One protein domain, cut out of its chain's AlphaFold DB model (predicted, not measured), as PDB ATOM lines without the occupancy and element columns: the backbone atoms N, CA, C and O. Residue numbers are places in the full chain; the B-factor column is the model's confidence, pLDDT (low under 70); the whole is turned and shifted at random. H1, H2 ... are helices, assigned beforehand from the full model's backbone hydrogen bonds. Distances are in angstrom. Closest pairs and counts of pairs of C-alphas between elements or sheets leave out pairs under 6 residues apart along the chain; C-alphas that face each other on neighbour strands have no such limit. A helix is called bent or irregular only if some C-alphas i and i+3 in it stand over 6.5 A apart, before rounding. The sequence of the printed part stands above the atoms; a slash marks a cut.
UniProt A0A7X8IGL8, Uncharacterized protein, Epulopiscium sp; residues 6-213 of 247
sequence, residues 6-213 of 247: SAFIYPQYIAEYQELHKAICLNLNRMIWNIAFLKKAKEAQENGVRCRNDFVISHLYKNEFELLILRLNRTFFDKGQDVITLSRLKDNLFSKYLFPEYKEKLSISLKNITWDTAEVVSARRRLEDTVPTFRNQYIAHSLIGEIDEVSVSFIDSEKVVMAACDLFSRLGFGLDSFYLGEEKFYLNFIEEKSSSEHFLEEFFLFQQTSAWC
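Overview. This is residues 6 to 213 of the 247 residues of an uncharacterized protein of Epulopiscium sp (UniProt A0A7X8IGL8). A long helix, H1, runs through the middle, with H2, H3, H6 and H8 packed on it; bent H5 crosses H6 with one arm and packs on H2 with the other. Short H7 also packs on H1. The printed part has 208 residues with eight named helices, H1 to H8 in order, and no named strand: all helix. It is compact, with a radius of gyration of the C-alphas of 19.2 A and spans of 65 by 46 by 30 A.

Arrangement. Start at H1, residues 11 to 46, the hub. Its residues 24 to 41 alone touch H2, residues 54 to 77, in a helical hairpin; the closest C-alphas, Asn 34 and Glu 64, are 5.4 A apart. H3, residues 86 to 97, and H6, residues 154 to 170, form a bundle with H1, side by side at shallow tilts of 14 and 27 degrees to it, opposite ways; the closest C-alphas are Tyr 13 and Tyr 97, 5.9 A, and Ile 35 and Phe 154, 6.1 A. H4, residues 100 to 109, is close to H3 but not clearly touching, C-alphas Phe 94 and Lys 103 being 6.4 A apart. H5, residues 118 to 139, was assigned as one helix by its hydrogen bonds but is bent, C-alphas 129 and 132 being 6.9 A apart; H5a, to 129, touches H6 at C-alphas Ala 123 and Asp 156, 5.1 A, and H5b, from 132, touches H2 at Asn 73 and Pro 132, 6.1 A. H7, residues 181 to 187, touches H1 at C-alphas Asn 29 and Tyr 186, 6.9 A. H8, residues 189 to 211, touches H1 at Ala 36 and Glu 197, 5.4 A. Every O i to N i+4 pair is within hydrogen-bond range in H2, H5a, H5b, H6 and H8; H1 has 30 of 32, H3 7 of 8, H4 4 of 6, and H7 0 of 3 with 4 of 4 O i to N i+3 pairs.

Along the chain. Find C-alpha 11 at (158.021, 214.043, 232.889); H1 runs 53.1 A to C-alpha 46. H2 spans 32.7 A, and H8 32.6 A, ending at C-alpha 211, (213.461, 211.180, 220.660).

Size, cuts and confidence. C-alphas Glu 101 and Cys 213, the farthest apart, are 66.5 A apart. The printed part has no cut; the link H5 to H6 is long. Look for pLDDT under 70 at residues 48 to 53, 140 to 149 and 212 to 213.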
ATOM      1  N   SER A   6     160.024 213.393 226.663       91.69
ATOM      2  CA  SER A   6     158.665 213.313 227.214       91.69
ATOM      3  C   SER A   6     157.701 212.414 226.431       91.69
ATOM      4  O   SER A   6     156.601 212.167 226.908       91.69
ATOM      5  N   ALA A   7     158.066 211.959 225.228       93.38
ATOM      6  CA  ALA A   7     157.289 210.967 224.489       93.38
ATOM      7  C   ALA A   7     157.504 209.539 225.018       93.38
ATOM      8  O   ALA A   7     156.702 208.669 224.719       93.38
ATOM      9  N   PHE A   8     158.574 209.289 225.782       94.19
ATOM     10  CA  PHE A   8     158.954 207.948 226.247       94.19
ATOM     11  C   PHE A   8     159.097 207.865 227.766       94.19
ATOM     12  O   PHE A   8     158.787 206.835 228.363       94.19
ATOM     13  N   ILE A   9     159.598 208.937 228.377       95.88
ATOM     14  CA  ILE A   9     159.946 209.013 229.792       95.88
ATOM     15  C   ILE A   9     158.927 209.889 230.517       95.88
ATOM     16  O   ILE A   9     158.596 210.983 230.050       95.88
ATOM     17  N   TYR A  10     158.462 209.426 231.680       96.12
ATOM     18  CA  TYR A  10     157.577 210.204 232.544       96.12
ATOM     19  C   TYR A  10     158.205 211.571 232.883       96.12
ATOM     20  O   TYR A  10     159.361 211.607 233.319       96.12
ATOM     21  N   PRO A  11     157.467 212.695 232.746       94.75
ATOM     22  CA  PRO A  11     158.021 214.043 232.889       94.75
ATOM     23  C   PRO A  11     158.822 214.288 234.172       94.75
ATOM     24  O   PRO A  11     159.879 214.914 234.120       94.75
ATOM     25  N   GLN A  12     158.368 213.747 235.306       96.19
ATOM     26  CA  GLN A  12     159.022 213.911 236.606       96.19
ATOM     27  C   GLN A  12     160.407 213.248 236.709       96.19
ATOM     28  O   GLN A  12     161.150 213.550 237.635       96.19
ATOM     29  N   TYR A  13     160.764 212.356 235.778       95.75
ATOM     30  CA  TYR A  13     162.043 211.637 235.787       95.75
ATOM     31  C   TYR A  13     162.998 212.061 234.672       95.75
ATOM     32  O   TYR A  13     164.103 211.532 234.590       95.75
ATOM     33  N   ILE A  14     162.603 213.010 233.818       94.88
ATOM     34  CA  ILE A  14     163.417 213.423 232.670       94.88
ATOM     35  C   ILE A  14     164.777 213.969 233.123       94.88
ATOM     36  O   ILE A  14     165.789 213.548 232.577       94.88
ATOM     37  N   ALA A  15     164.821 214.852 234.125       94.00
ATOM     38  CA  ALA A  15     166.079 215.439 234.599       94.00
ATOM     39  C   ALA A  15     167.045 214.370 235.146       94.00
ATOM     40  O   ALA A  15     168.187 214.282 234.705       94.00
ATOM     41  N   GLU A  16     166.551 213.493 236.024       94.06
ATOM     42  CA  GLU A  16     167.322 212.383 236.599       94.06
ATOM     43  C   GLU A  16     167.847 211.434 235.508       94.06
ATOM     44  O   GLU A  16     169.023 211.069 235.498       94.06
ATOM     45  N   TYR A  17     166.999 211.074 234.539       95.31
ATOM     46  CA  TYR A  17     167.396 210.243 233.402       95.31
ATOM     47  C   TYR A  17     168.489 210.906 232.554       95.31
ATOM     48  O   TYR A  17     169.461 210.246 232.185       95.31
ATOM     49  N   GLN A  18     168.357 212.203 232.265       93.56
ATOM     50  CA  GLN A  18     169.339 212.961 231.487       93.56
ATOM     51  C   GLN A  18     170.700 213.013 232.182       93.56
ATOM     52  O   GLN A  18     171.718 212.758 231.537       93.56
ATOM     53  N   GLU A  19     170.728 213.302 233.483       92.56
ATOM     54  CA  GLU A  19     171.962 213.343 234.275       92.56
ATOM     55  C   GLU A  19     172.658 211.979 234.305       92.56
ATOM     56  O   GLU A  19     173.852 211.884 234.003       92.56
ATOM     57  N   LEU A  20     171.904 210.911 234.588       93.12
ATOM     58  CA  LEU A  20     172.417 209.541 234.588       93.12
ATOM     59  C   LEU A  20     172.990 209.154 233.223       93.12
ATOM     60  O   LEU A  20     174.109 208.643 233.134       93.12
ATOM     61  N   HIS A  21     172.241 209.420 232.153       95.19
ATOM     62  CA  HIS A  21     172.645 209.074 230.797       95.19
ATOM     63  C   HIS A  21     173.902 209.852 230.378       95.19
ATOM     64  O   HIS A  21     174.862 209.249 229.894       95.19
ATOM     65  N   LYS A  22     173.963 211.170 230.621       93.56
ATOM     66  CA  LYS A  22     175.155 211.984 230.319       93.56
ATOM     67  C   LYS A  22     176.385 211.520 231.097       93.56
ATOM     68  O   LYS A  22     177.453 211.387 230.500       93.56
ATOM     69  N   ALA A  23     176.240 211.216 232.385       93.75
ATOM     70  CA  ALA A  23     177.348 210.748 233.214       93.75
ATOM     71  C   ALA A  23     177.917 209.402 232.732       93.75
ATOM     72  O   ALA A  23     179.136 209.255 232.621       93.75
ATOM     73  N   ILE A  24     177.051 208.436 232.403       96.19
ATOM     74  CA  ILE A  24     177.481 207.130 231.881       96.19
ATOM     75  C   ILE A  24     178.136 207.293 230.506       96.19
ATOM     76  O   ILE A  24     179.229 206.774 230.299       96.19
ATOM     77  N   CYS A  25     177.526 208.065 229.598       96.38
ATOM     78  CA  CYS A  25     178.079 208.347 228.270       96.38
ATOM     79  C   CYS A  25     179.499 208.927 228.350       96.38
ATOM     80  O   CYS A  25     180.419 208.448 227.686       96.38
ATOM     81  N   LEU A  26     179.700 209.924 229.215       94.44
ATOM     82  CA  LEU A  26     181.005 210.546 229.413       94.44
ATOM     83  C   LEU A  26     182.044 209.546 229.936       94.44
ATOM     84  O   LEU A  26     183.187 209.548 229.483       94.44
ATOM     85  N   ASN A  27     181.662 208.689 230.886       96.12
ATOM     86  CA  ASN A  27     182.569 207.670 231.410       96.12
ATOM     87  C   ASN A  27     182.922 206.618 230.356       96.12
ATOM     88  O   ASN A  27     184.083 206.231 230.290       96.12
ATOM     89  N   LEU A  28     181.966 206.191 229.525       97.75
ATOM     90  CA  LEU A  28     182.216 205.247 228.432       97.75
ATOM     91  C   LEU A  28     183.235 205.807 227.429       97.75
ATOM     92  O   LEU A  28     184.247 205.154 227.192       97.75
ATOM     93  N   ASN A  29     183.040 207.036 226.934       97.50
ATOM     94  CA  ASN A  29     184.002 207.686 226.029       97.50
ATOM     95  C   ASN A  29     185.392 207.823 226.671       97.50
ATOM     96  O   ASN A  29     186.408 207.474 226.079       97.50
ATOM     97  N   ARG A  30     185.457 208.231 227.945       96.69
ATOM     98  CA  ARG A  30     186.737 208.324 228.660       96.69
ATOM     99  C   ARG A  30     187.422 206.972 228.840       96.69
ATOM    100  O   ARG A  30     188.643 206.922 228.768       96.69
ATOM    101  N   MET A  31     186.669 205.899 229.079       97.94
ATOM    102  CA  MET A  31     187.229 204.547 229.167       97.94
ATOM    103  C   MET A  31     187.763 204.064 227.819       97.94
ATOM    104  O   MET A  31     188.824 203.446 227.799       97.94
ATOM    105  N   ILE A  32     187.083 204.386 226.710       97.88
ATOM    106  CA  ILE A  32     187.587 204.129 225.352       97.88
ATOM    107  C   ILE A  32     188.962 204.782 225.174       97.88
ATOM    108  O   ILE A  32     189.911 204.095 224.796       97.88
ATOM    109  N   TRP A  33     189.095 206.058 225.547       96.88
ATOM    110  CA  TRP A  33     190.381 206.756 225.532       96.88
ATOM    111  C   TRP A  33     191.441 206.065 226.399       96.88
ATOM    112  O   TRP A  33     192.540 205.796 225.918       96.88
ATOM    113  N   ASN A  34     191.130 205.736 227.664       97.00
ATOM    114  CA  ASN A  34     192.118 205.118 228.565       97.00
ATOM    115  C   ASN A  34     192.626 203.797 227.985       97.00
ATOM    116  O   ASN A  34     193.823 203.530 227.981       97.00
ATOM    117  N   ILE A  35     191.715 202.973 227.469       97.25
ATOM    118  CA  ILE A  35     192.046 201.682 226.870       97.25
ATOM    119  C   ILE A  35     192.923 201.876 225.634       97.25
ATOM    120  O   ILE A  35     193.948 201.205 225.517       97.25
ATOM    121  N   ALA A  36     192.563 202.803 224.742       96.06
ATOM    122  CA  ALA A  36     193.366 203.112 223.564       96.06
ATOM    123  C   ALA A  36     194.778 203.581 223.956       96.06
ATOM    124  O   ALA A  36     195.760 203.105 223.384       96.06
ATOM    125  N   PHE A  37     194.900 204.438 224.979       94.81
ATOM    126  CA  PHE A  37     196.193 204.916 225.471       94.81
ATOM    127  C   PHE A  37     197.043 203.759 225.992       94.81
ATOM    128  O   PHE A  37     198.190 203.602 225.582       94.81
ATOM    129  N   LEU A  38     196.478 202.919 226.863       93.62
ATOM    130  CA  LEU A  38     197.186 201.783 227.458       93.62
ATOM    131  C   LEU A  38     197.633 200.769 226.397       93.62
ATOM    132  O   LEU A  38     198.747 200.250 226.492       93.62
ATOM    133  N   LYS A  39     196.798 200.517 225.379       92.81
ATOM    134  CA  LYS A  39     197.137 199.667 224.228       92.81
ATOM    135  C   LYS A  39     198.323 200.241 223.458       92.81
ATOM    136  O   LYS A  39     199.340 199.567 223.329       92.81
ATOM    137  N   LYS A  40     198.231 201.500 223.017       90.88
ATOM    138  CA  LYS A  40     199.276 202.145 222.208       90.88
ATOM    139  C   LYS A  40     200.584 202.339 222.976       90.88
ATOM    140  O   LYS A  40     201.655 202.122 222.419       90.88
ATOM    141  N   ALA A  41     200.511 202.648 224.268       88.44
ATOM    142  CA  ALA A  41     201.683 202.720 225.134       88.44
ATOM    143  C   ALA A  41     202.396 201.365 225.253       88.44
ATOM    144  O   ALA A  41     203.622 201.302 225.161       88.44
ATOM    145  N   LYS A  42     201.633 200.276 225.420       87.00
ATOM    146  CA  LYS A  42     202.189 198.920 225.474       87.00
ATOM    147  C   LYS A  42     202.795 198.501 224.133       87.00
ATOM    148  O   LYS A  42     203.906 197.987 224.125       87.00
ATOM    149  N   GLU A  43     202.114 198.765 223.019       87.50
ATOM    150  CA  GLU A  43     202.639 198.516 221.666       87.50
ATOM    151  C   GLU A  43     203.961 199.265 221.434       87.50
ATOM    152  O   GLU A  43     204.931 198.683 220.952       87.50
ATOM    153  N   ALA A  44     204.038 200.543 221.823       82.50
ATOM    154  CA  ALA A  44     205.266 201.331 221.720       82.50
ATOM    155  C   ALA A  44     206.406 200.723 222.558       82.50
ATOM    156  O   ALA A  44     207.532 200.589 222.072       82.50
ATOM    157  N   GLN A  45     206.111 200.294 223.789       80.19
ATOM    158  CA  GLN A  45     207.083 199.631 224.659       80.19
ATOM    159  C   GLN A  45     207.587 198.307 224.062       80.19
ATOM    160  O   GLN A  45     208.795 198.069 224.037       80.19
ATOM    161  N   GLU A  46     206.687 197.450 223.572       83.06
ATOM    162  CA  GLU A  46     207.023 196.147 222.976       83.06
ATOM    163  C   GLU A  46     207.848 196.293 221.690       83.06
ATOM    164  O   GLU A  46     208.765 195.509 221.449       83.06
ATOM    165  N   ASN A  47     207.594 197.346 220.912       79.62
ATOM    166  CA  ASN A  47     208.354 197.675 219.706       79.62
ATOM    167  C   ASN A  47     209.711 198.351 219.994       79.62
ATOM    168  O   ASN A  47     210.411 198.751 219.062       79.62
ATOM    169  N   GLY A  48     210.103 198.496 221.267       67.94
ATOM    170  CA  GLY A  48     211.384 199.094 221.655       67.94
ATOM    171  C   GLY A  48     211.497 200.578 221.296       67.94
ATOM    172  O   GLY A  48     212.602 201.094 221.099       67.94
ATOM    173  N   VAL A  49     210.360 201.267 221.182       66.19
ATOM    174  CA  VAL A  49     210.304 202.683 220.833       66.19
ATOM    175  C   VAL A  49     210.868 203.502 221.991       66.19
ATOM    176  O   VAL A  49     210.239 203.634 223.036       66.19
ATOM    177  N   ARG A  50     212.057 204.086 221.799       62.03
ATOM    178  CA  ARG A  50     212.572 205.113 222.714       62.03
ATOM    179  C   ARG A  50     211.685 206.345 222.592       62.03
ATOM    180  O   ARG A  50     211.711 206.989 221.543       62.03
ATOM    181  N   CYS A  51     210.936 206.690 223.632       65.81
ATOM    182  CA  CYS A  51     210.246 207.970 223.687       65.81
ATOM    183  C   CYS A  51     211.167 208.978 224.375       65.81
ATOM    184  O   CYS A  51     211.799 208.690 225.392       65.81
ATOM    185  N   ARG A  52     211.221 210.213 223.867       61.78
ATOM    186  CA  ARG A  52     212.053 211.284 224.453       61.78
ATOM    187  C   ARG A  52     211.745 211.507 225.939       61.78
ATOM    188  O   ARG A  52     212.595 211.966 226.693       61.78
ATOM    189  N   ASN A  53     210.518 211.165 226.332       69.19
ATOM    190  CA  ASN A  53     209.951 211.356 227.655       69.19
ATOM    191  C   ASN A  53     209.435 210.033 228.260       69.19
ATOM    192  O   ASN A  53     208.343 210.019 228.825       69.19
ATOM    193  N   ASP A  54     210.185 208.929 228.156       72.56
ATOM    194  CA  ASP A  54     209.792 207.605 228.694       72.56
ATOM    195  C   ASP A  54     209.256 207.667 230.143       72.56
ATOM    196  O   ASP A  54     208.257 207.029 230.488       72.56
ATOM    197  N   PHE A  55     209.860 208.502 230.996       76.88
ATOM    198  CA  PHE A  55     209.391 208.742 232.365       76.88
ATOM    199  C   PHE A  55     207.983 209.363 232.424       76.88
ATOM    200  O   PHE A  55     207.160 208.951 233.246       76.88
ATOM    201  N   VAL A  56     207.692 210.339 231.558       79.19
ATOM    202  CA  VAL A  56     206.377 210.998 231.474       79.19
ATOM    203  C   VAL A  56     205.336 210.017 230.954       79.19
ATOM    204  O   VAL A  56     204.258 209.921 231.532       79.19
ATOM    205  N   ILE A  57     205.669 209.243 229.919       81.88
ATOM    206  CA  ILE A  57     204.789 208.195 229.389       81.88
ATOM    207  C   ILE A  57     204.474 207.156 230.467       81.88
ATOM    208  O   ILE A  57     203.317 206.780 230.617       81.88
ATOM    209  N   SER A  58     205.457 206.764 231.278       81.81
ATOM    210  CA  SER A  58     205.245 205.840 232.401       81.81
ATOM    211  C   SER A  58     204.286 206.410 233.457       81.81
ATOM    212  O   SER A  58     203.413 205.699 233.956       81.81
ATOM    213  N   HIS A  59     204.399 207.706 233.775       82.88
ATOM    214  CA  HIS A  59     203.466 208.382 234.687       82.88
ATOM    215  C   HIS A  59     202.056 208.473 234.104       82.88
ATOM    216  O   HIS A  59     201.083 208.192 234.802       82.88
ATOM    217  N   LEU A  60     201.939 208.836 232.825       87.00
ATOM    218  CA  LEU A  60     200.658 208.878 232.128       87.00
ATOM    219  C   LEU A  60     200.026 207.489 232.067       87.00
ATOM    220  O   LEU A  60     198.854 207.359 232.386       87.00
ATOM    221  N   TYR A  61     200.799 206.443 231.768       88.19
ATOM    222  CA  TYR A  61     200.324 205.062 231.766       88.19
ATOM    223  C   TYR A  61     199.687 204.682 233.102       88.19
ATOM    224  O   TYR A  61     198.555 204.201 233.135       88.19
ATOM    225  N   LYS A  62     200.383 204.955 234.214       88.44
ATOM    226  CA  LYS A  62     199.852 204.710 235.557       88.44
ATOM    227  C   LYS A  62     198.552 205.485 235.799       88.44
ATOM    228  O   LYS A  62     197.571 204.893 236.241       88.44
ATOM    229  N   ASN A  63     198.531 206.780 235.487       89.88
ATOM    230  CA  ASN A  63     197.354 207.626 235.693       89.88
ATOM    231  C   ASN A  63     196.153 207.152 234.862       89.88
ATOM    232  O   ASN A  63     195.048 207.033 235.384       89.88
ATOM    233  N   GLU A  64     196.359 206.857 233.579       93.25
ATOM    234  CA  GLU A  64     195.313 206.371 232.677       93.25
ATOM    235  C   GLU A  64     194.779 205.006 233.123       93.25
ATOM    236  O   GLU A  64     193.569 204.770 233.078       93.25
ATOM    237  N   PHE A  65     195.653 204.136 233.636       92.50
ATOM    238  CA  PHE A  65     195.258 202.864 234.225       92.50
ATOM    239  C   PHE A  65     194.402 203.054 235.483       92.50
ATOM    240  O   PHE A  65     193.294 202.526 235.556       92.50
ATOM    241  N   GLU A  66     194.851 203.851 236.455       92.06
ATOM    242  CA  GLU A  66     194.080 204.123 237.677       92.06
ATOM    243  C   GLU A  66     192.725 204.778 237.365       92.06
ATOM    244  O   GLU A  66     191.695 204.406 237.935       92.06
ATOM    245  N   LEU A  67     192.696 205.711 236.412       93.94
ATOM    246  CA  LEU A  67     191.463 206.339 235.947       93.94
ATOM    247  C   LEU A  67     190.511 205.334 235.285       93.94
ATOM    248  O   LEU A  67     189.301 205.411 235.523       93.94
ATOM    249  N   LEU A  68     191.029 204.385 234.499       95.62
ATOM    250  CA  LEU A  68     190.236 203.290 233.945       95.62
ATOM    251  C   LEU A  68     189.621 202.448 235.069       95.62
ATOM    252  O   LEU A  68     188.410 202.236 235.059       95.62
ATOM    253  N   ILE A  69     190.405 202.044 236.074       94.88
ATOM    254  CA  ILE A  69     189.908 201.279 237.233       94.88
ATOM    255  C   ILE A  69     188.783 202.026 237.954       94.88
ATOM    256  O   ILE A  69     187.719 201.457 238.217       94.88
ATOM    257  N   LEU A  70     188.976 203.313 238.245       93.19
ATOM    258  CA  LEU A  70     187.970 204.133 238.922       93.19
ATOM    259  C   LEU A  70     186.668 204.230 238.116       93.19
ATOM    260  O   LEU A  70     185.577 204.156 238.689       93.19
ATOM    261  N   ARG A  71     186.768 204.374 236.789       95.00
ATOM    262  CA  ARG A  71     185.608 204.459 235.891       95.00
ATOM    263  C   ARG A  71     184.904 203.117 235.722       95.00
ATOM    264  O   ARG A  71     183.674 203.103 235.773       95.00
ATOM    265  N   LEU A  72     185.648 202.017 235.595       95.69
ATOM    266  CA  LEU A  72     185.106 200.656 235.572       95.69
ATOM    267  C   LEU A  72     184.320 200.380 236.854       95.69
ATOM    268  O   LEU A  72     183.156 199.986 236.787       95.69
ATOM    269  N   ASN A  73     184.916 200.673 238.015       93.75
ATOM    270  CA  ASN A  73     184.249 200.507 239.300       93.75
ATOM    271  C   ASN A  73     182.951 201.322 239.341       93.75
ATOM    272  O   ASN A  73     181.875 200.757 239.492       93.75
ATOM    273  N   ARG A  74     183.032 202.640 239.122       91.38
ATOM    274  CA  ARG A  74     181.880 203.545 239.248       91.38
ATOM    275  C   ARG A  74     180.762 203.270 238.238       91.38
ATOM    276  O   ARG A  74     179.602 203.491 238.559       91.38
ATOM    277  N   THR A  75     181.095 202.833 237.024       95.25
ATOM    278  CA  THR A  75     180.109 202.654 235.943       95.25
ATOM    279  C   THR A  75     179.479 201.260 235.965       95.25
ATOM    280  O   THR A  75     178.322 201.116 235.559       95.25
ATOM    281  N   PHE A  76     180.197 200.239 236.452       94.69
ATOM    282  CA  PHE A  76     179.767 198.839 236.344       94.69
ATOM    283  C   PHE A  76     179.653 198.084 237.669       94.69
ATOM    284  O   PHE A  76     178.708 197.311 237.815       94.69
ATOM    285  N   PHE A  77     180.578 198.275 238.614       92.31
ATOM    286  CA  PHE A  77     180.750 197.360 239.758       92.31
ATOM    287  C   PHE A  77     180.414 197.963 241.124       92.31
ATOM    288  O   PHE A  77     180.335 197.240 242.116       92.31
ATOM    289  N   ASP A  78     180.211 199.273 241.195       87.06
ATOM    290  CA  ASP A  78     179.874 199.952 242.435       87.06
ATOM    291  C   ASP A  78     178.463 199.564 242.910       87.06
ATOM    292  O   ASP A  78     177.489 199.597 242.154       87.06
ATOM    293  N   LYS A  79     178.368 199.181 244.187       82.38
ATOM    294  CA  LYS A  79     177.143 198.704 244.846       82.38
ATOM    295  C   LYS A  79     176.525 199.760 245.768       82.38
ATOM    296  O   LYS A  79     175.566 199.462 246.478       82.38
ATOM    297  N   GLY A  80     177.067 200.979 245.792       80.25
ATOM    298  CA  GLY A  80     176.536 202.070 246.603       80.25
ATOM    299  C   GLY A  80     175.099 202.458 246.223       80.25
ATOM    300  O   GLY A  80     174.700 202.434 245.054       80.25
ATOM    301  N   GLN A  81     174.311 202.861 247.222       72.69
ATOM    302  CA  GLN A  81     172.896 203.195 247.036       72.69
ATOM    303  C   GLN A  81     172.639 204.471 246.230       72.69
ATOM    304  O   GLN A  81     171.529 204.607 245.729       72.69
ATOM    305  N   ASP A  82     173.639 205.318 245.984       70.12
ATOM    306  CA  ASP A  82     173.493 206.570 245.219       70.12
ATOM    307  C   ASP A  82     174.334 206.589 243.931       70.12
ATOM    308  O   ASP A  82     174.671 207.647 243.396       70.12
ATOM    309  N   VAL A  83     174.719 205.413 243.425       79.94
ATOM    310  CA  VAL A  83     175.699 205.323 242.337       79.94
ATOM    311  C   VAL A  83     175.047 205.214 240.961       79.94
ATOM    312  O   VAL A  83     174.059 204.508 240.750       79.94
ATOM    313  N   ILE A  84     175.652 205.926 240.010       81.94
ATOM    314  CA  ILE A  84     175.256 206.045 238.606       81.94
ATOM    315  C   ILE A  84     175.893 204.903 237.800       81.94
ATOM    316  O   ILE A  84     176.892 205.098 237.108       81.94
ATOM    317  N   THR A  85     175.339 203.695 237.923       93.06
ATOM    318  CA  THR A  85     175.809 202.521 237.170       93.06
ATOM    319  C   THR A  85     174.938 202.236 235.948       93.06
ATOM    320  O   THR A  85     173.752 202.575 235.905       93.06
ATOM    321  N   LEU A  86     175.510 201.546 234.956       95.25
ATOM    322  CA  LEU A  86     174.775 201.097 233.769       95.25
ATOM    323  C   LEU A  86     173.631 200.132 234.125       95.25
ATOM    324  O   LEU A  86     172.549 200.226 233.544       95.25
ATOM    325  N   SER A  87     173.841 199.247 235.108       93.12
ATOM    326  CA  SER A  87     172.773 198.368 235.609       93.12
ATOM    327  C   SER A  87     171.620 199.185 236.173       93.12
ATOM    328  O   SER A  87     170.467 198.938 235.840       93.12
ATOM    329  N   ARG A  88     171.921 200.224 236.957       92.50
ATOM    330  CA  ARG A  88     170.885 201.054 237.563       92.50
ATOM    331  C   ARG A  88     170.102 201.866 236.543       92.50
ATOM    332  O   ARG A  88     168.891 201.994 236.685       92.50
ATOM    333  N   LEU A  89     170.757 202.371 235.496       95.00
ATOM    334  CA  LEU A  89     170.058 203.004 234.376       95.00
ATOM    335  C   LEU A  89     169.057 202.030 233.736       95.00
ATOM    336  O   LEU A  89     167.900 202.394 233.527       95.00
ATOM    337  N   LYS A  90     169.486 200.791 233.460       95.19
ATOM    338  CA  LYS A  90     168.622 199.733 232.916       95.19
ATOM    339  C   LYS A  90     167.445 199.442 233.853       95.19
ATOM    340  O   LYS A  90     166.297 199.475 233.414       95.19
ATOM    341  N   ASP A  91     167.712 199.203 235.132       93.94
ATOM    342  CA  ASP A  91     166.688 198.843 236.115       93.94
ATOM    343  C   ASP A  91     165.686 199.986 236.331       93.94
ATOM    344  O   ASP A  91     164.473 199.757 236.365       93.94
ATOM    345  N   ASN A  92     166.160 201.234 236.395       94.62
ATOM    346  CA  ASN A  92     165.301 202.411 236.516       94.62
ATOM    347  C   ASN A  92     164.467 202.653 235.254       94.62
ATOM    348  O   ASN A  92     163.309 203.051 235.369       94.62
ATOM    349  N   LEU A  93     164.994 202.381 234.054       95.44
ATOM    350  CA  LEU A  93     164.201 202.438 232.823       95.44
ATOM    351  C   LEU A  93     163.010 201.478 232.885       95.44
ATOM    352  O   LEU A  93     161.882 201.891 232.614       95.44
ATOM    353  N   PHE A  94     163.231 200.228 233.299       95.00
ATOM    354  CA  PHE A  94     162.161 199.233 233.396       95.00
ATOM    355  C   PHE A  94     161.176 199.493 234.536       95.00
ATOM    356  O   PHE A  94     159.975 199.265 234.375       95.00
ATOM    357  N   SER A  95     161.657 199.946 235.690       94.75
ATOM    358  CA  SER A  95     160.833 200.072 236.897       94.75
ATOM    359  C   SER A  95     160.144 201.430 237.029       94.75
ATOM    360  O   SER A  95     158.999 201.478 237.475       94.75
ATOM    361  N   LYS A  96     160.808 202.519 236.622       94.75
ATOM    362  CA  LYS A  96     160.459 203.889 237.026       94.75
ATOM    363  C   LYS A  96     160.284 204.859 235.853       94.75
ATOM    364  O   LYS A  96     159.290 205.576 235.822       94.75
ATOM    365  N   TYR A  97     161.229 204.925 234.915       95.81
ATOM    366  CA  TYR A  97     161.296 206.030 233.948       95.81
ATOM    367  C   TYR A  97     160.398 205.856 232.725       95.81
ATOM    368  O   TYR A  97     159.750 206.816 232.314       95.81
ATOM    369  N   LEU A  98     160.387 204.666 232.121       96.38
ATOM    370  CA  LEU A  98     159.780 204.434 230.812       96.38
ATOM    371  C   LEU A  98     158.271 204.169 230.926       96.38
ATOM    372  O   LEU A  98     157.844 203.379 231.779       96.38
ATOM    373  N   PHE A  99     157.469 204.765 230.035       96.44
ATOM    374  CA  PHE A  99     156.047 204.427 229.945       96.44
ATOM    375  C   PHE A  99     155.852 202.929 229.615       96.44
ATOM    376  O   PHE A  99     156.646 202.363 228.850       96.44
ATOM    377  N   PRO A 100     154.828 202.258 230.186       96.25
ATOM    378  CA  PRO A 100     154.604 200.820 230.026       96.25
ATOM    379  C   PRO A 100     154.629 200.316 228.576       96.25
ATOM    380  O   PRO A 100     155.240 199.283 228.304       96.25
ATOM    381  N   GLU A 101     154.047 201.065 227.642       94.94
ATOM    382  CA  GLU A 101     153.948 200.734 226.217       94.94
ATOM    383  C   GLU A 101     155.304 200.616 225.497       94.94
ATOM    384  O   GLU A 101     155.402 199.943 224.473       94.94
ATOM    385  N   TYR A 102     156.376 201.211 226.032       94.81
ATOM    386  CA  TYR A 102     157.717 201.107 225.445       94.81
ATOM    387  C   TYR A 102     158.579 200.014 226.092       94.81
ATOM    388  O   TYR A 102     159.643 199.687 225.558       94.81
ATOM    389  N   LYS A 103     158.143 199.409 227.207       94.88
ATOM    390  CA  LYS A 103     158.923 198.383 227.926       94.88
ATOM    391  C   LYS A 103     159.084 197.100 227.119       94.88
ATOM    392  O   LYS A 103     160.151 196.486 227.153       94.88
ATOM    393  N   GLU A 104     158.064 196.709 226.361       94.06
ATOM    394  CA  GLU A 104     158.153 195.550 225.466       94.06
ATOM    395  C   GLU A 104     159.158 195.806 224.338       94.06
ATOM    396  O   GLU A 104     160.052 194.991 224.106       94.06
ATOM    397  N   LYS A 105     159.089 196.987 223.709       92.38
ATOM    398  CA  LYS A 105     160.049 197.409 222.682       92.38
ATOM    399  C   LYS A 105     161.488 197.378 223.204       92.38
ATOM    400  O   LYS A 105     162.368 196.873 222.510       92.38
ATOM    401  N   LEU A 106     161.720 197.881 224.419       94.00
ATOM    402  CA  LEU A 106     163.029 197.816 225.069       94.00
ATOM    403  C   LEU A 106     163.454 196.367 225.347       94.00
ATOM    404  O   LEU A 106     164.578 195.979 225.060       94.00
ATOM    405  N   SER A 107     162.551 195.530 225.855       93.62
ATOM    406  CA  SER A 107     162.853 194.117 226.125       93.62
ATOM    407  C   SER A 107     163.272 193.371 224.860       93.62
ATOM    408  O   SER A 107     164.188 192.555 224.897       93.62
ATOM    409  N   ILE A 108     162.622 193.661 223.730       93.62
ATOM    410  CA  ILE A 108     162.974 193.097 222.425       93.62
ATOM    411  C   ILE A 108     164.329 193.627 221.955       93.62
ATOM    412  O   ILE A 108     165.144 192.829 221.496       93.62
ATOM    413  N   SER A 109     164.599 194.932 222.085       91.81
ATOM    414  CA  SER A 109     165.883 195.501 221.656       91.81
ATOM    415  C   SER A 109     167.057 194.952 222.463       91.81
ATOM    416  O   SER A 109     168.147 194.821 221.919       91.81
ATOM    417  N   LEU A 110     166.847 194.575 223.725       93.81
ATOM    418  CA  LEU A 110     167.875 193.958 224.562       93.81
ATOM    419  C   LEU A 110     168.098 192.465 224.277       93.81
ATOM    420  O   LEU A 110     169.026 191.881 224.830       93.81
ATOM    421  N   LYS A 111     167.310 191.828 223.401       89.94
ATOM    422  CA  LYS A 111     167.603 190.455 222.967       89.94
ATOM    423  C   LYS A 111     168.874 190.444 222.113       89.94
ATOM    424  O   LYS A 111     169.039 191.272 221.220       89.94
ATOM    425  N   ASN A 112     169.744 189.465 222.361       85.12
ATOM    426  CA  ASN A 112     170.990 189.239 221.618       85.12
ATOM    427  C   ASN A 112     171.980 190.417 221.668       85.12
ATOM    428  O   ASN A 112     172.704 190.663 220.702       85.12
ATOM    429  N   ILE A 113     172.005 191.167 222.771       91.94
ATOM    430  CA  ILE A 113     173.039 192.182 222.997       91.94
ATOM    431  C   ILE A 113     174.392 191.530 223.263       91.94
ATOM    432  O   ILE A 113     174.485 190.474 223.893       91.94
ATOM    433  N   THR A 114     175.460 192.198 222.831       92.44
ATOM    434  CA  THR A 114     176.841 191.732 223.050       92.44
ATOM    435  C   THR A 114     177.167 191.538 224.537       92.44
ATOM    436  O   THR A 114     177.920 190.632 224.896       92.44
ATOM    437  N   TRP A 115     176.524 192.327 225.402       95.19
ATOM    438  CA  TRP A 115     176.620 192.293 226.865       95.19
ATOM    439  C   TRP A 115     176.379 190.920 227.514       95.19
ATOM    440  O   TRP A 115     176.909 190.656 228.599       95.19
ATOM    441  N   ASP A 116     175.593 190.061 226.859       93.50
ATOM    442  CA  ASP A 116     175.178 188.752 227.377       93.50
ATOM    443  C   ASP A 116     175.926 187.580 226.717       93.50
ATOM    444  O   ASP A 116     175.679 186.415 227.027       93.50
ATOM    445  N   THR A 117     176.872 187.863 225.815       95.75
ATOM    446  CA  THR A 117     177.705 186.823 225.195       95.75
ATOM    447  C   THR A 117     178.628 186.165 226.223       95.75
ATOM    448  O   THR A 117     179.125 186.816 227.146       95.75
ATOM    449  N   ALA A 118     178.897 184.864 226.064       96.06
ATOM    450  CA  ALA A 118     179.707 184.095 227.015       96.06
ATOM    451  C   ALA A 118     181.104 184.701 227.242       96.06
ATOM    452  O   ALA A 118     181.606 184.715 228.366       96.06
ATOM    453  N   GLU A 119     181.708 185.242 226.184       96.50
ATOM    454  CA  GLU A 119     183.004 185.913 226.245       96.50
ATOM    455  C   GLU A 119     182.959 187.181 227.111       96.50
ATOM    456  O   GLU A 119     183.774 187.326 228.026       96.50
ATOM    457  N   VAL A 120     181.983 188.068 226.880       97.06
ATOM    458  CA  VAL A 120     181.819 189.313 227.650       97.06
ATOM    459  C   VAL A 120     181.444 189.019 229.098       97.06
ATOM    460  O   VAL A 120     181.976 189.650 230.009       97.06
ATOM    461  N   VAL A 121     180.583 188.029 229.343       96.25
ATOM    462  CA  VAL A 121     180.229 187.587 230.702       96.25
ATOM    463  C   VAL A 121     181.465 187.087 231.451       96.25
ATOM    464  O   VAL A 121     181.656 187.422 232.619       96.25
ATOM    465  N   SER A 122     182.320 186.312 230.781       96.56
ATOM    466  CA  SER A 122     183.571 185.807 231.351       96.56
ATOM    467  C   SER A 122     184.547 186.943 231.684       96.56
ATOM    468  O   SER A 122     185.080 186.983 232.792       96.56
ATOM    469  N   ALA A 123     184.728 187.902 230.769       96.75
ATOM    470  CA  ALA A 123     185.543 189.096 231.006       96.75
ATOM    471  C   ALA A 123     185.000 189.942 232.169       96.75
ATOM    472  O   ALA A 123     185.752 190.324 233.062       96.75
ATOM    473  N   ARG A 124     183.681 190.164 232.217       95.94
ATOM    474  CA  ARG A 124     183.030 190.934 233.283       95.94
ATOM    475  C   ARG A 124     183.222 190.300 234.656       95.94
ATOM    476  O   ARG A 124     183.505 191.038 235.588       95.94
ATOM    477  N   ARG A 125     183.118 188.972 234.780       95.00
ATOM    478  CA  ARG A 125     183.367 188.263 236.051       95.00
ATOM    479  C   ARG A 125     184.792 188.487 236.555       95.00
ATOM    480  O   ARG A 125     184.968 188.892 237.694       95.00
ATOM    481  N   ARG A 126     185.798 188.328 235.685       94.56
ATOM    482  CA  ARG A 126     187.201 188.600 236.052       94.56
ATOM    483  C   ARG A 126     187.409 190.042 236.516       94.56
ATOM    484  O   ARG A 126     188.138 190.277 237.476       94.56
ATOM    485  N   LEU A 127     186.778 191.009 235.850       95.25
ATOM    486  CA  LEU A 127     186.853 192.417 236.254       95.25
ATOM    487  C   LEU A 127     186.097 192.694 237.560       95.25
ATOM    488  O   LEU A 127     186.581 193.476 238.369       95.25
ATOM    489  N   GLU A 128     184.948 192.060 237.788       93.31
ATOM    490  CA  GLU A 128     184.157 192.217 239.017       93.31
ATOM    491  C   GLU A 128     184.935 191.768 240.263       93.31
ATOM    492  O   GLU A 128     184.832 192.413 241.305       93.31
ATOM    493  N   ASP A 129     185.766 190.730 240.141       88.88
ATOM    494  CA  ASP A 129     186.604 190.230 241.239       88.88
ATOM    495  C   ASP A 129     187.832 191.127 241.505       88.88
ATOM    496  O   ASP A 129     188.288 191.277 242.642       88.88
ATOM    497  N   THR A 130     188.380 191.749 240.456       90.00
ATOM    498  CA  THR A 130     189.687 192.434 240.507       90.00
ATOM    499  C   THR A 130     189.584 193.953 240.652       90.00
ATOM    500  O   THR A 130     190.323 194.547 241.437       90.00
ATOM    501  N   VAL A 131     188.656 194.611 239.951       92.25
ATOM    502  CA  VAL A 131     188.537 196.082 239.905       92.25
ATOM    503  C   VAL A 131     188.188 196.698 241.269       92.25
ATOM    504  O   VAL A 131     188.877 197.642 241.671       92.25
ATOM    505  N   PRO A 132     187.177 196.209 242.020       88.00
ATOM    506  CA  PRO A 132     186.854 196.767 243.335       88.00
ATOM    507  C   PRO A 132     187.999 196.590 244.334       88.00
ATOM    508  O   PRO A 132     188.300 197.504 245.106       88.00
ATOM    509  N   THR A 133     188.667 195.435 244.283       85.56
ATOM    510  CA  THR A 133     189.845 195.114 245.094       85.56
ATOM    511  C   THR A 133     190.974 196.096 244.797       85.56
ATOM    512  O   THR A 133     191.455 196.768 245.711       85.56
ATOM    513  N   PHE A 134     191.301 196.290 243.513       85.69
ATOM    514  CA  PHE A 134     192.330 197.236 243.087       85.69
ATOM    515  C   PHE A 134     192.023 198.662 243.569       85.69
ATOM    516  O   PHE A 134     192.857 199.327 244.186       85.69
ATOM    517  N   ARG A 135     190.786 199.127 243.351       85.38
ATOM    518  CA  ARG A 135     190.333 200.457 243.777       85.38
ATOM    519  C   ARG A 135     190.481 200.657 245.284       85.38
ATOM    520  O   ARG A 135     190.942 201.714 245.712       85.38
ATOM    521  N   ASN A 136     190.066 199.683 246.090       81.25
ATOM    522  CA  ASN A 136     190.043 199.819 247.547       81.25
ATOM    523  C   ASN A 136     191.434 199.687 248.177       81.25
ATOM    524  O   ASN A 136     191.738 200.415 249.119       81.25
ATOM    525  N   GLN A 137     192.271 198.785 247.669       74.62
ATOM    526  CA  GLN A 137     193.570 198.485 248.278       74.62
ATOM    527  C   GLN A 137     194.694 199.373 247.734       74.62
ATOM    528  O   GLN A 137     195.538 199.827 248.501       74.62
ATOM    529  N   TYR A 138     194.688 199.671 246.430       71.00
ATOM    530  CA  TYR A 138     195.822 200.324 245.765       71.00
ATOM    531  C   TYR A 138     195.578 201.797 245.431       71.00
ATOM    532  O   TYR A 138     196.535 202.567 245.391       71.00
ATOM    533  N   ILE A 139     194.319 202.213 245.230       75.56
ATOM    534  CA  ILE A 139     193.984 203.611 244.894       75.56
ATOM    535  C   ILE A 139     193.479 204.385 246.118       75.56
ATOM    536  O   ILE A 139     193.922 205.500 246.366       75.56
ATOM    537  N   ALA A 140     192.579 203.815 246.926       64.06
ATOM    538  CA  ALA A 140     191.976 204.512 248.071       64.06
ATOM    539  C   ALA A 140     192.913 204.694 249.292       64.06
ATOM    540  O   ALA A 140     192.454 205.110 250.353       64.06
ATOM    541  N   HIS A 141     194.213 204.403 249.151       59.75
ATOM    542  CA  HIS A 141     195.242 204.465 250.202       59.75
ATOM    543  C   HIS A 141     194.967 203.606 251.454       59.75
ATOM    544  O   HIS A 141     195.578 203.813 252.501       59.75
ATOM    545  N   SER A 142     194.092 202.606 251.356       52.94
ATOM    546  CA  SER A 142     193.827 201.634 252.421       52.94
ATOM    547  C   SER A 142     194.737 200.410 252.268       52.94
ATOM    548  O   SER A 142     194.327 199.375 251.752       52.94
ATOM    549  N   LEU A 143     195.988 200.528 252.718       49.59
ATOM    550  CA  LEU A 143     196.909 199.391 252.814       49.59
ATOM    551  C   LEU A 143     196.704 198.693 254.166       49.59
ATOM    552  O   LEU A 143     197.178 199.172 255.193       49.59
ATOM    553  N   ILE A 144     195.978 197.573 254.175       51.88
ATOM    554  CA  ILE A 144     195.819 196.721 255.361       51.88
ATOM    555  C   ILE A 144     196.198 195.284 254.976       51.88
ATOM    556  O   ILE A 144     195.470 194.651 254.220       51.88
ATOM    557  N   GLY A 145     197.299 194.771 255.536       57.22
ATOM    558  CA  GLY A 145     197.702 193.356 255.440       57.22
ATOM    559  C   GLY A 145     198.641 192.998 254.279       57.22
ATOM    560  O   GLY A 145     199.130 193.873 253.567       57.22
ATOM    561  N   GLU A 146     198.916 191.696 254.131       54.06
ATOM    562  CA  GLU A 146     199.524 191.121 252.923       54.06
ATOM    563  C   GLU A 146     198.526 191.242 251.768       54.06
ATOM    564  O   GLU A 146     197.344 190.936 251.930       54.06
ATOM    565  N   ILE A 147     198.993 191.744 250.627       58.28
ATOM    566  CA  ILE A 147     198.137 192.041 249.482       58.28
ATOM    567  C   ILE A 147     198.483 191.058 248.371       58.28
ATOM    568  O   ILE A 147     199.616 191.048 247.888       58.28
ATOM    569  N   ASP A 148     197.505 190.242 247.983       60.25
ATOM    570  CA  ASP A 148     197.616 189.348 246.832       60.25
ATOM    571  C   ASP A 148     197.863 190.152 245.550       60.25
ATOM    572  O   ASP A 148     197.334 191.249 245.373       60.25
ATOM    573  N   GLU A 149     198.653 189.611 244.621       66.38
ATOM    574  CA  GLU A 149     198.899 190.261 243.333       66.38
ATOM    575  C   GLU A 149     197.608 190.298 242.495       66.38
ATOM    576  O   GLU A 149     197.147 189.282 241.970       66.38
ATOM    577  N   VAL A 150     197.007 191.486 242.360       72.62
ATOM    578  CA  VAL A 150     195.816 191.706 241.529       72.62
ATOM    579  C   VAL A 150     196.228 192.243 240.162       72.62
ATOM    580  O   VAL A 150     196.880 193.281 240.062       72.62
ATOM    581  N   SER A 151     195.787 191.582 239.088       78.81
ATOM    582  CA  SER A 151     195.994 192.043 237.711       78.81
ATOM    583  C   SER A 151     194.669 192.376 237.026       78.81
ATOM    584  O   SER A 151     193.670 191.679 237.190       78.81
ATOM    585  N   VAL A 152     194.659 193.458 236.241       84.25
ATOM    586  CA  VAL A 152     193.499 193.881 235.445       84.25
ATOM    587  C   VAL A 152     193.903 193.976 233.979       84.25
ATOM    588  O   VAL A 152     194.847 194.676 233.619       84.25
ATOM    589  N   SER A 153     193.176 193.265 233.117       89.00
ATOM    590  CA  SER A 153     193.445 193.214 231.679       89.00
ATOM    591  C   SER A 153     192.728 194.343 230.934       89.00
ATOM    592  O   SER A 153     191.498 194.443 230.974       89.00
ATOM    593  N   PHE A 154     193.474 195.163 230.183       87.19
ATOM    594  CA  PHE A 154     192.870 196.161 229.289       87.19
ATOM    595  C   PHE A 154     192.104 195.506 228.126       87.19
ATOM    596  O   PHE A 154     191.173 196.112 227.612       87.19
ATOM    597  N   ILE A 155     192.431 194.259 227.749       91.75
ATOM    598  CA  ILE A 155     191.697 193.497 226.723       91.75
ATOM    599  C   ILE A 155     190.308 193.119 227.245       91.75
ATOM    600  O   ILE A 155     189.308 193.297 226.551       91.75
ATOM    601  N   ASP A 156     190.229 192.619 228.481       95.31
ATOM    602  CA  ASP A 156     188.935 192.334 229.112       95.31
ATOM    603  C   ASP A 156     188.143 193.626 229.335       95.31
ATOM    604  O   ASP A 156     186.936 193.660 229.093       95.31
ATOM    605  N   SER A 157     188.833 194.704 229.724       96.50
ATOM    606  CA  SER A 157     188.237 196.035 229.871       96.50
ATOM    607  C   SER A 157     187.650 196.539 228.550       96.50
ATOM    608  O   SER A 157     186.511 196.990 228.536       96.50
ATOM    609  N   GLU A 158     188.367 196.399 227.430       96.56
ATOM    610  CA  GLU A 158     187.883 196.753 226.088       96.56
ATOM    611  C   GLU A 158     186.623 195.978 225.720       96.56
ATOM    612  O   GLU A 158     185.624 196.582 225.332       96.56
ATOM    613  N   LYS A 159     186.622 194.653 225.904       96.62
ATOM    614  CA  LYS A 159     185.448 193.815 225.614       96.62
ATOM    615  C   LYS A 159     184.224 194.267 226.404       96.62
ATOM    616  O   LYS A 159     183.142 194.411 225.837       96.62
ATOM    617  N   VAL A 160     184.395 194.512 227.704       97.88
ATOM    618  CA  VAL A 160     183.300 194.937 228.582       97.88
ATOM    619  C   VAL A 160     182.832 196.352 228.246       97.88
ATOM    620  O   VAL A 160     181.627 196.569 228.155       97.88
ATOM    621  N   VAL A 161     183.741 197.299 228.004       98.00
ATOM    622  CA  VAL A 161     183.391 198.685 227.652       98.00
ATOM    623  C   VAL A 161     182.675 198.751 226.305       98.00
ATOM    624  O   VAL A 161     181.634 199.392 226.209       98.00
ATOM    625  N   MET A 162     183.145 198.036 225.281       97.38
ATOM    626  CA  MET A 162     182.477 198.047 223.975       97.38
ATOM    627  C   MET A 162     181.095 197.387 224.029       97.38
ATOM    628  O   MET A 162     180.144 197.903 223.438       97.38
ATOM    629  N   ALA A 163     180.943 196.303 224.793       97.38
ATOM    630  CA  ALA A 163     179.632 195.709 225.032       97.38
ATOM    631  C   ALA A 163     178.713 196.628 225.859       97.38
ATOM    632  O   ALA A 163     177.500 196.660 225.640       97.38
ATOM    633  N   ALA A 164     179.277 197.404 226.790       97.75
ATOM    634  CA  ALA A 164     178.545 198.423 227.533       97.75
ATOM    635  C   ALA A 164     178.034 199.534 226.613       97.75
ATOM    636  O   ALA A 164     176.903 199.972 226.790       97.75
ATOM    637  N   CYS A 165     178.822 199.964 225.625       97.19
ATOM    638  CA  CYS A 165     178.416 200.962 224.634       97.19
ATOM    639  C   CYS A 165     177.232 200.488 223.770       97.19
ATOM    640  O   CYS A 165     176.305 201.267 223.532       97.19
ATOM    641  N   ASP A 166     177.214 199.214 223.349       95.38
ATOM    642  CA  ASP A 166     176.071 198.599 222.641       95.38
ATOM    643  C   ASP A 166     174.827 198.561 223.540       95.38
ATOM    644  O   ASP A 166     173.761 199.041 223.148       95.38
ATOM    645  N   LEU A 167     174.961 198.080 224.784       96.75
ATOM    646  CA  LEU A 167     173.860 198.095 225.753       96.75
ATOM    647  C   LEU A 167     173.344 199.523 225.991       96.75
ATOM    648  O   LEU A 167     172.147 199.774 225.877       96.75
ATOM    649  N   PHE A 168     174.236 200.464 226.283       96.62
ATOM    650  CA  PHE A 168     173.909 201.854 226.578       96.62
ATOM    651  C   PHE A 168     173.160 202.529 225.428       96.62
ATOM    652  O   PHE A 168     172.117 203.140 225.654       96.62
ATOM    653  N   SER A 169     173.613 202.328 224.188       93.50
ATOM    654  CA  SER A 169     172.936 202.838 222.988       93.50
ATOM    655  C   SER A 169     171.483 202.359 222.890       93.50
ATOM    656  O   SER A 169     170.599 203.118 222.493       93.50
ATOM    657  N   ARG A 170     171.198 201.119 223.311       93.75
ATOM    658  CA  ARG A 170     169.838 200.546 223.308       93.75
ATOM    659  C   ARG A 170     168.965 201.018 224.471       93.75
ATOM    660  O   ARG A 170     167.742 200.929 224.374       93.75
ATOM    661  N   LEU A 171     169.570 201.526 225.545       94.44
ATOM    662  CA  LEU A 171     168.885 202.161 226.678       94.44
ATOM    663  C   LEU A 171     168.558 203.649 226.415       94.44
ATOM    664  O   LEU A 171     167.948 204.311 227.261       94.44
ATOM    665  N   GLY A 172     168.953 204.189 225.258       92.44
ATOM    666  CA  GLY A 172     168.775 205.592 224.902       92.44
ATOM    667  C   GLY A 172     167.383 205.930 224.354       92.44
ATOM    668  O   GLY A 172     167.021 205.521 223.253       92.44
ATOM    669  N   PHE A 173     166.616 206.748 225.081       92.06
ATOM    670  CA  PHE A 173     165.283 207.220 224.691       92.06
ATOM    671  C   PHE A 173     165.219 208.746 224.645       92.06
ATOM    672  O   PHE A 173     165.500 209.442 225.620       92.06
ATOM    673  N   GLY A 174     164.800 209.285 223.497       89.31
ATOM    674  CA  GLY A 174     164.650 210.730 223.304       89.31
ATOM    675  C   GLY A 174     165.959 211.517 223.421       89.31
ATOM    676  O   GLY A 174     165.925 212.673 223.841       89.31
ATOM    677  N   LEU A 175     167.090 210.901 223.053       89.69
ATOM    678  CA  LEU A 175     168.442 211.475 223.146       89.69
ATOM    679  C   LEU A 175     168.568 212.836 222.451       89.69
ATOM    680  O   LEU A 175     169.237 213.731 222.960       89.69
ATOM    681  N   ASP A 176     167.840 213.028 221.347       87.19
ATOM    682  CA  ASP A 176     167.756 214.297 220.610       87.19
ATOM    683  C   ASP A 176     167.312 215.492 221.466       87.19
ATOM    684  O   ASP A 176     167.487 216.639 221.062       87.19
ATOM    685  N   SER A 177     166.704 215.235 222.624       85.44
ATOM    686  CA  SER A 177     166.179 216.278 223.507       85.44
ATOM    687  C   SER A 177     167.237 216.875 224.427       85.44
ATOM    688  O   SER A 177     166.965 217.899 225.045       85.44
ATOM    689  N   PHE A 178     168.390 216.217 224.581       89.25
ATOM    690  CA  PHE A 178     169.403 216.623 225.557       89.25
ATOM    691  C   PHE A 178     170.853 216.374 225.135       89.25
ATOM    692  O   PHE A 178     171.750 216.821 225.842       89.25
ATOM    693  N   TYR A 179     171.091 215.728 223.992       89.06
ATOM    694  CA  TYR A 179     172.359 215.811 223.268       89.06
ATOM    695  C   TYR A 179     172.176 216.764 222.090       89.06
ATOM    696  O   TYR A 179     171.537 216.419 221.089       89.06
ATOM    697  N   LEU A 180     172.686 217.986 222.238       86.12
ATOM    698  CA  LEU A 180     172.501 219.065 221.267       86.12
ATOM    699  C   LEU A 180     173.798 219.344 220.505       86.12
ATOM    700  O   LEU A 180     174.882 219.339 221.081       86.12
ATOM    701  N   GLY A 181     173.676 219.625 219.204       86.88
ATOM    702  CA  GLY A 181     174.814 219.985 218.355       86.88
ATOM    703  C   GLY A 181     175.929 218.936 218.395       86.88
ATOM    704  O   GLY A 181     175.681 217.754 218.149       86.88
ATOM    705  N   GLU A 182     177.135 219.387 218.730       85.50
ATOM    706  CA  GLU A 182     178.351 218.571 218.806       85.50
ATOM    707  C   GLU A 182     178.288 217.493 219.898       85.50
ATOM    708  O   GLU A 182     178.916 216.451 219.749       85.50
ATOM    709  N   GLU A 183     177.459 217.650 220.943       85.75
ATOM    710  CA  GLU A 183     177.328 216.629 221.997       85.75
ATOM    711  C   GLU A 183     176.815 215.284 221.459       85.75
ATOM    712  O   GLU A 183     177.008 214.245 222.093       85.75
ATOM    713  N   LYS A 184     176.154 215.277 220.294       87.81
ATOM    714  CA  LYS A 184     175.705 214.039 219.642       87.81
ATOM    715  C   LYS A 184     176.865 213.149 219.212       87.81
ATOM    716  O   LYS A 184     176.674 211.939 219.125       87.81
ATOM    717  N   PHE A 185     178.045 213.727 218.987       86.31
ATOM    718  CA  PHE A 185     179.253 212.977 218.661       86.31
ATOM    719  C   PHE A 185     179.604 211.968 219.762       86.31
ATOM    720  O   PHE A 185     179.947 210.831 219.460       86.31
ATOM    721  N   TYR A 186     179.377 212.314 221.036       87.00
ATOM    722  CA  TYR A 186     179.643 211.422 222.172       87.00
ATOM    723  C   TYR A 186     178.802 210.139 222.183       87.00
ATOM    724  O   TYR A 186     179.082 209.232 222.964       87.00
ATOM    725  N   LEU A 187     177.755 210.051 221.359       91.88
ATOM    726  CA  LEU A 187     176.953 208.837 221.210       91.88
ATOM    727  C   LEU A 187     177.539 207.872 220.166       91.88
ATOM    728  O   LEU A 187     177.105 206.723 220.103       91.88
ATOM    729  N   ASN A 188     178.514 208.308 219.359       94.56
ATOM    730  CA  ASN A 188     179.171 207.472 218.360       94.56
ATOM    731  C   ASN A 188     180.451 206.827 218.914       94.56
ATOM    732  O   ASN A 188     181.569 207.171 218.544       94.56
ATOM    733  N   PHE A 189     180.281 205.839 219.794       96.06
ATOM    734  CA  PHE A 189     181.401 205.163 220.461       96.06
ATOM    735  C   PHE A 189     182.363 204.432 219.510       96.06
ATOM    736  O   PHE A 189     183.526 204.233 219.849       96.06
ATOM    737  N   ILE A 190     181.889 203.994 218.339       94.81
ATOM    738  CA  ILE A 190     182.743 203.338 217.336       94.81
ATOM    739  C   ILE A 190     183.698 204.362 216.724       94.81
ATOM    740  O   ILE A 190     184.890 204.086 216.586       94.81
ATOM    741  N   GLU A 191     183.179 205.542 216.388       94.69
ATOM    742  CA  GLU A 191     183.986 206.645 215.877       94.69
ATOM    743  C   GLU A 191     184.948 207.160 216.948       94.69
ATOM    744  O   GLU A 191     186.138 207.234 216.673       94.69
ATOM    745  N   GLU A 192     184.491 207.363 218.190       95.12
ATOM    746  CA  GLU A 192     185.367 207.746 219.312       95.12
ATOM    747  C   GLU A 192     186.534 206.766 219.485       95.12
ATOM    748  O   GLU A 192     187.679 207.182 219.673       95.12
ATOM    749  N   LYS A 193     186.265 205.455 219.391       95.69
ATOM    750  CA  LYS A 193     187.308 204.428 219.463       95.69
ATOM    751  C   LYS A 193     188.314 204.585 218.328       95.69
ATOM    752  O   LYS A 193     189.512 204.661 218.590       95.69
ATOM    753  N   SER A 194     187.823 204.640 217.092       95.62
ATOM    754  CA  SER A 194     188.661 204.776 215.899       95.62
ATOM    755  C   SER A 194     189.515 206.044 215.956       95.62
ATOM    756  O   SER A 194     190.713 205.998 215.687       95.62
ATOM    757  N   SER A 195     188.915 207.174 216.332       94.94
ATOM    758  CA  SER A 195     189.601 208.454 216.481       94.94
ATOM    759  C   SER A 195     190.638 208.408 217.599       94.94
ATOM    760  O   SER A 195     191.775 208.808 217.373       94.94
ATOM    761  N   SER A 196     190.292 207.874 218.774       96.00
ATOM    762  CA  SER A 196     191.226 207.747 219.900       96.00
ATOM    763  C   SER A 196     192.447 206.910 219.528       96.00
ATOM    764  O   SER A 196     193.577 207.331 219.765       96.00
ATOM    765  N   GLU A 197     192.237 205.741 218.914       95.00
ATOM    766  CA  GLU A 197     193.329 204.861 218.486       95.00
ATOM    767  C   GLU A 197     194.228 205.544 217.444       95.00
ATOM    768  O   GLU A 197     195.450 205.458 217.564       95.00
ATOM    769  N   HIS A 198     193.643 206.273 216.488       94.75
ATOM    770  CA  HIS A 198     194.385 207.021 215.474       94.75
ATOM    771  C   HIS A 198     195.222 208.163 216.072       94.75
ATOM    772  O   HIS A 198     196.431 208.217 215.850       94.75
ATOM    773  N   PHE A 199     194.618 209.039 216.882       94.88
ATOM    774  CA  PHE A 199     195.331 210.161 217.504       94.88
ATOM    775  C   PHE A 199     196.473 209.693 218.407       94.88
ATOM    776  O   PHE A 199     197.538 210.310 218.450       94.88
ATOM    777  N   LEU A 200     196.262 208.604 219.146       94.19
ATOM    778  CA  LEU A 200     197.281 208.070 220.041       94.19
ATOM    779  C   LEU A 200     198.420 207.398 219.278       94.19
ATOM    780  O   LEU A 200     199.570 207.513 219.689       94.19
ATOM    781  N   GLU A 201     198.131 206.752 218.153       91.56
ATOM    782  CA  GLU A 201     199.168 206.238 217.261       91.56
ATOM    783  C   GLU A 201     200.070 207.361 216.734       91.56
ATOM    784  O   GLU A 201     201.294 207.271 216.852       91.56
ATOM    785  N   GLU A 202     199.483 208.464 216.260       89.44
ATOM    786  CA  GLU A 202     200.242 209.650 215.847       89.44
ATOM    787  C   GLU A 202     201.041 210.257 217.007       89.44
ATOM    788  O   GLU A 202     202.207 210.623 216.840       89.44
ATOM    789  N   PHE A 203     200.448 210.327 218.202       90.00
ATOM    790  CA  PHE A 203     201.124 210.817 219.400       90.00
ATOM    791  C   PHE A 203     202.375 209.991 219.724       90.00
ATOM    792  O   PHE A 203     203.449 210.566 219.920       90.00
ATOM    793  N   PHE A 204     202.274 208.658 219.756       87.00
ATOM    794  CA  PHE A 204     203.422 207.795 220.049       87.00
ATOM    795  C   PHE A 204     204.476 207.836 218.934       87.00
ATOM    796  O   PHE A 204     205.671 207.888 219.236       87.00
ATOM    797  N   LEU A 205     204.065 207.935 217.666       83.88
ATOM    798  CA  LEU A 205     204.982 208.146 216.542       83.88
ATOM    799  C   LEU A 205     205.739 209.480 216.659       83.88
ATOM    800  O   LEU A 205     206.946 209.555 216.404       83.88
ATOM    801  N   PHE A 206     205.065 210.545 217.090       83.81
ATOM    802  CA  PHE A 206     205.707 211.830 217.355       83.81
ATOM    803  C   PHE A 206     206.694 211.744 218.532       83.81
ATOM    804  O   PHE A 206     207.813 212.260 218.452       83.81
ATOM    805  N   GLN A 207     206.331 211.061 219.624       82.44
ATOM    806  CA  GLN A 207     207.245 210.858 220.757       82.44
ATOM    807  C   GLN A 207     208.495 210.065 220.354       82.44
ATOM    808  O   GLN A 207     209.587 210.382 220.826       82.44
ATOM    809  N   GLN A 208     208.348 209.081 219.463       77.62
ATOM    810  CA  GLN A 208     209.456 208.316 218.897       77.62
ATOM    811  C   GLN A 208     210.380 209.183 218.043       77.62
ATOM    812  O   GLN A 208     211.583 209.252 218.281       77.62
ATOM    813  N   THR A 209     209.816 209.846 217.033       74.81
ATOM    814  CA  THR A 209     210.592 210.635 216.065       74.81
ATOM    815  C   THR A 209     211.310 211.798 216.743       74.81
ATOM    816  O   THR A 209     212.473 212.058 216.446       74.81
ATOM    817  N   SER A 210     210.668 212.443 217.720       74.50
ATOM    818  CA  SER A 210     211.274 213.527 218.501       74.50
ATOM    819  C   SER A 210     212.352 213.066 219.490       74.50
ATOM    820  O   SER A 210     213.140 213.901 219.944       74.50
ATOM    821  N   ALA A 211     212.406 211.772 219.833       70.06
ATOM    822  CA  ALA A 211     213.461 211.180 220.660       70.06
ATOM    823  C   ALA A 211     214.766 210.968 219.896       70.06
ATOM    824  O   ALA A 211     215.830 210.828 220.502       70.06
ATOM    825  N   TRP A 212     214.691 210.894 218.569       69.44
ATOM    826  CA  TRP A 212     215.855 210.666 217.734       69.44
ATOM    827  C   TRP A 212     216.510 211.996 217.384       69.44
ATOM    828  O   TRP A 212     215.874 212.935 216.912       69.44
ATOM    829  N   CYS A 213     217.823 212.068 217.595       68.25
ATOM    830  CA  CYS A 213     218.636 213.108 216.988       68.25
ATOM    831  C   CYS A 213     218.702 212.799 215.488       68.25
ATOM    832  O   CYS A 213     219.451 211.917 215.059       68.25
TER     833      CYS A 213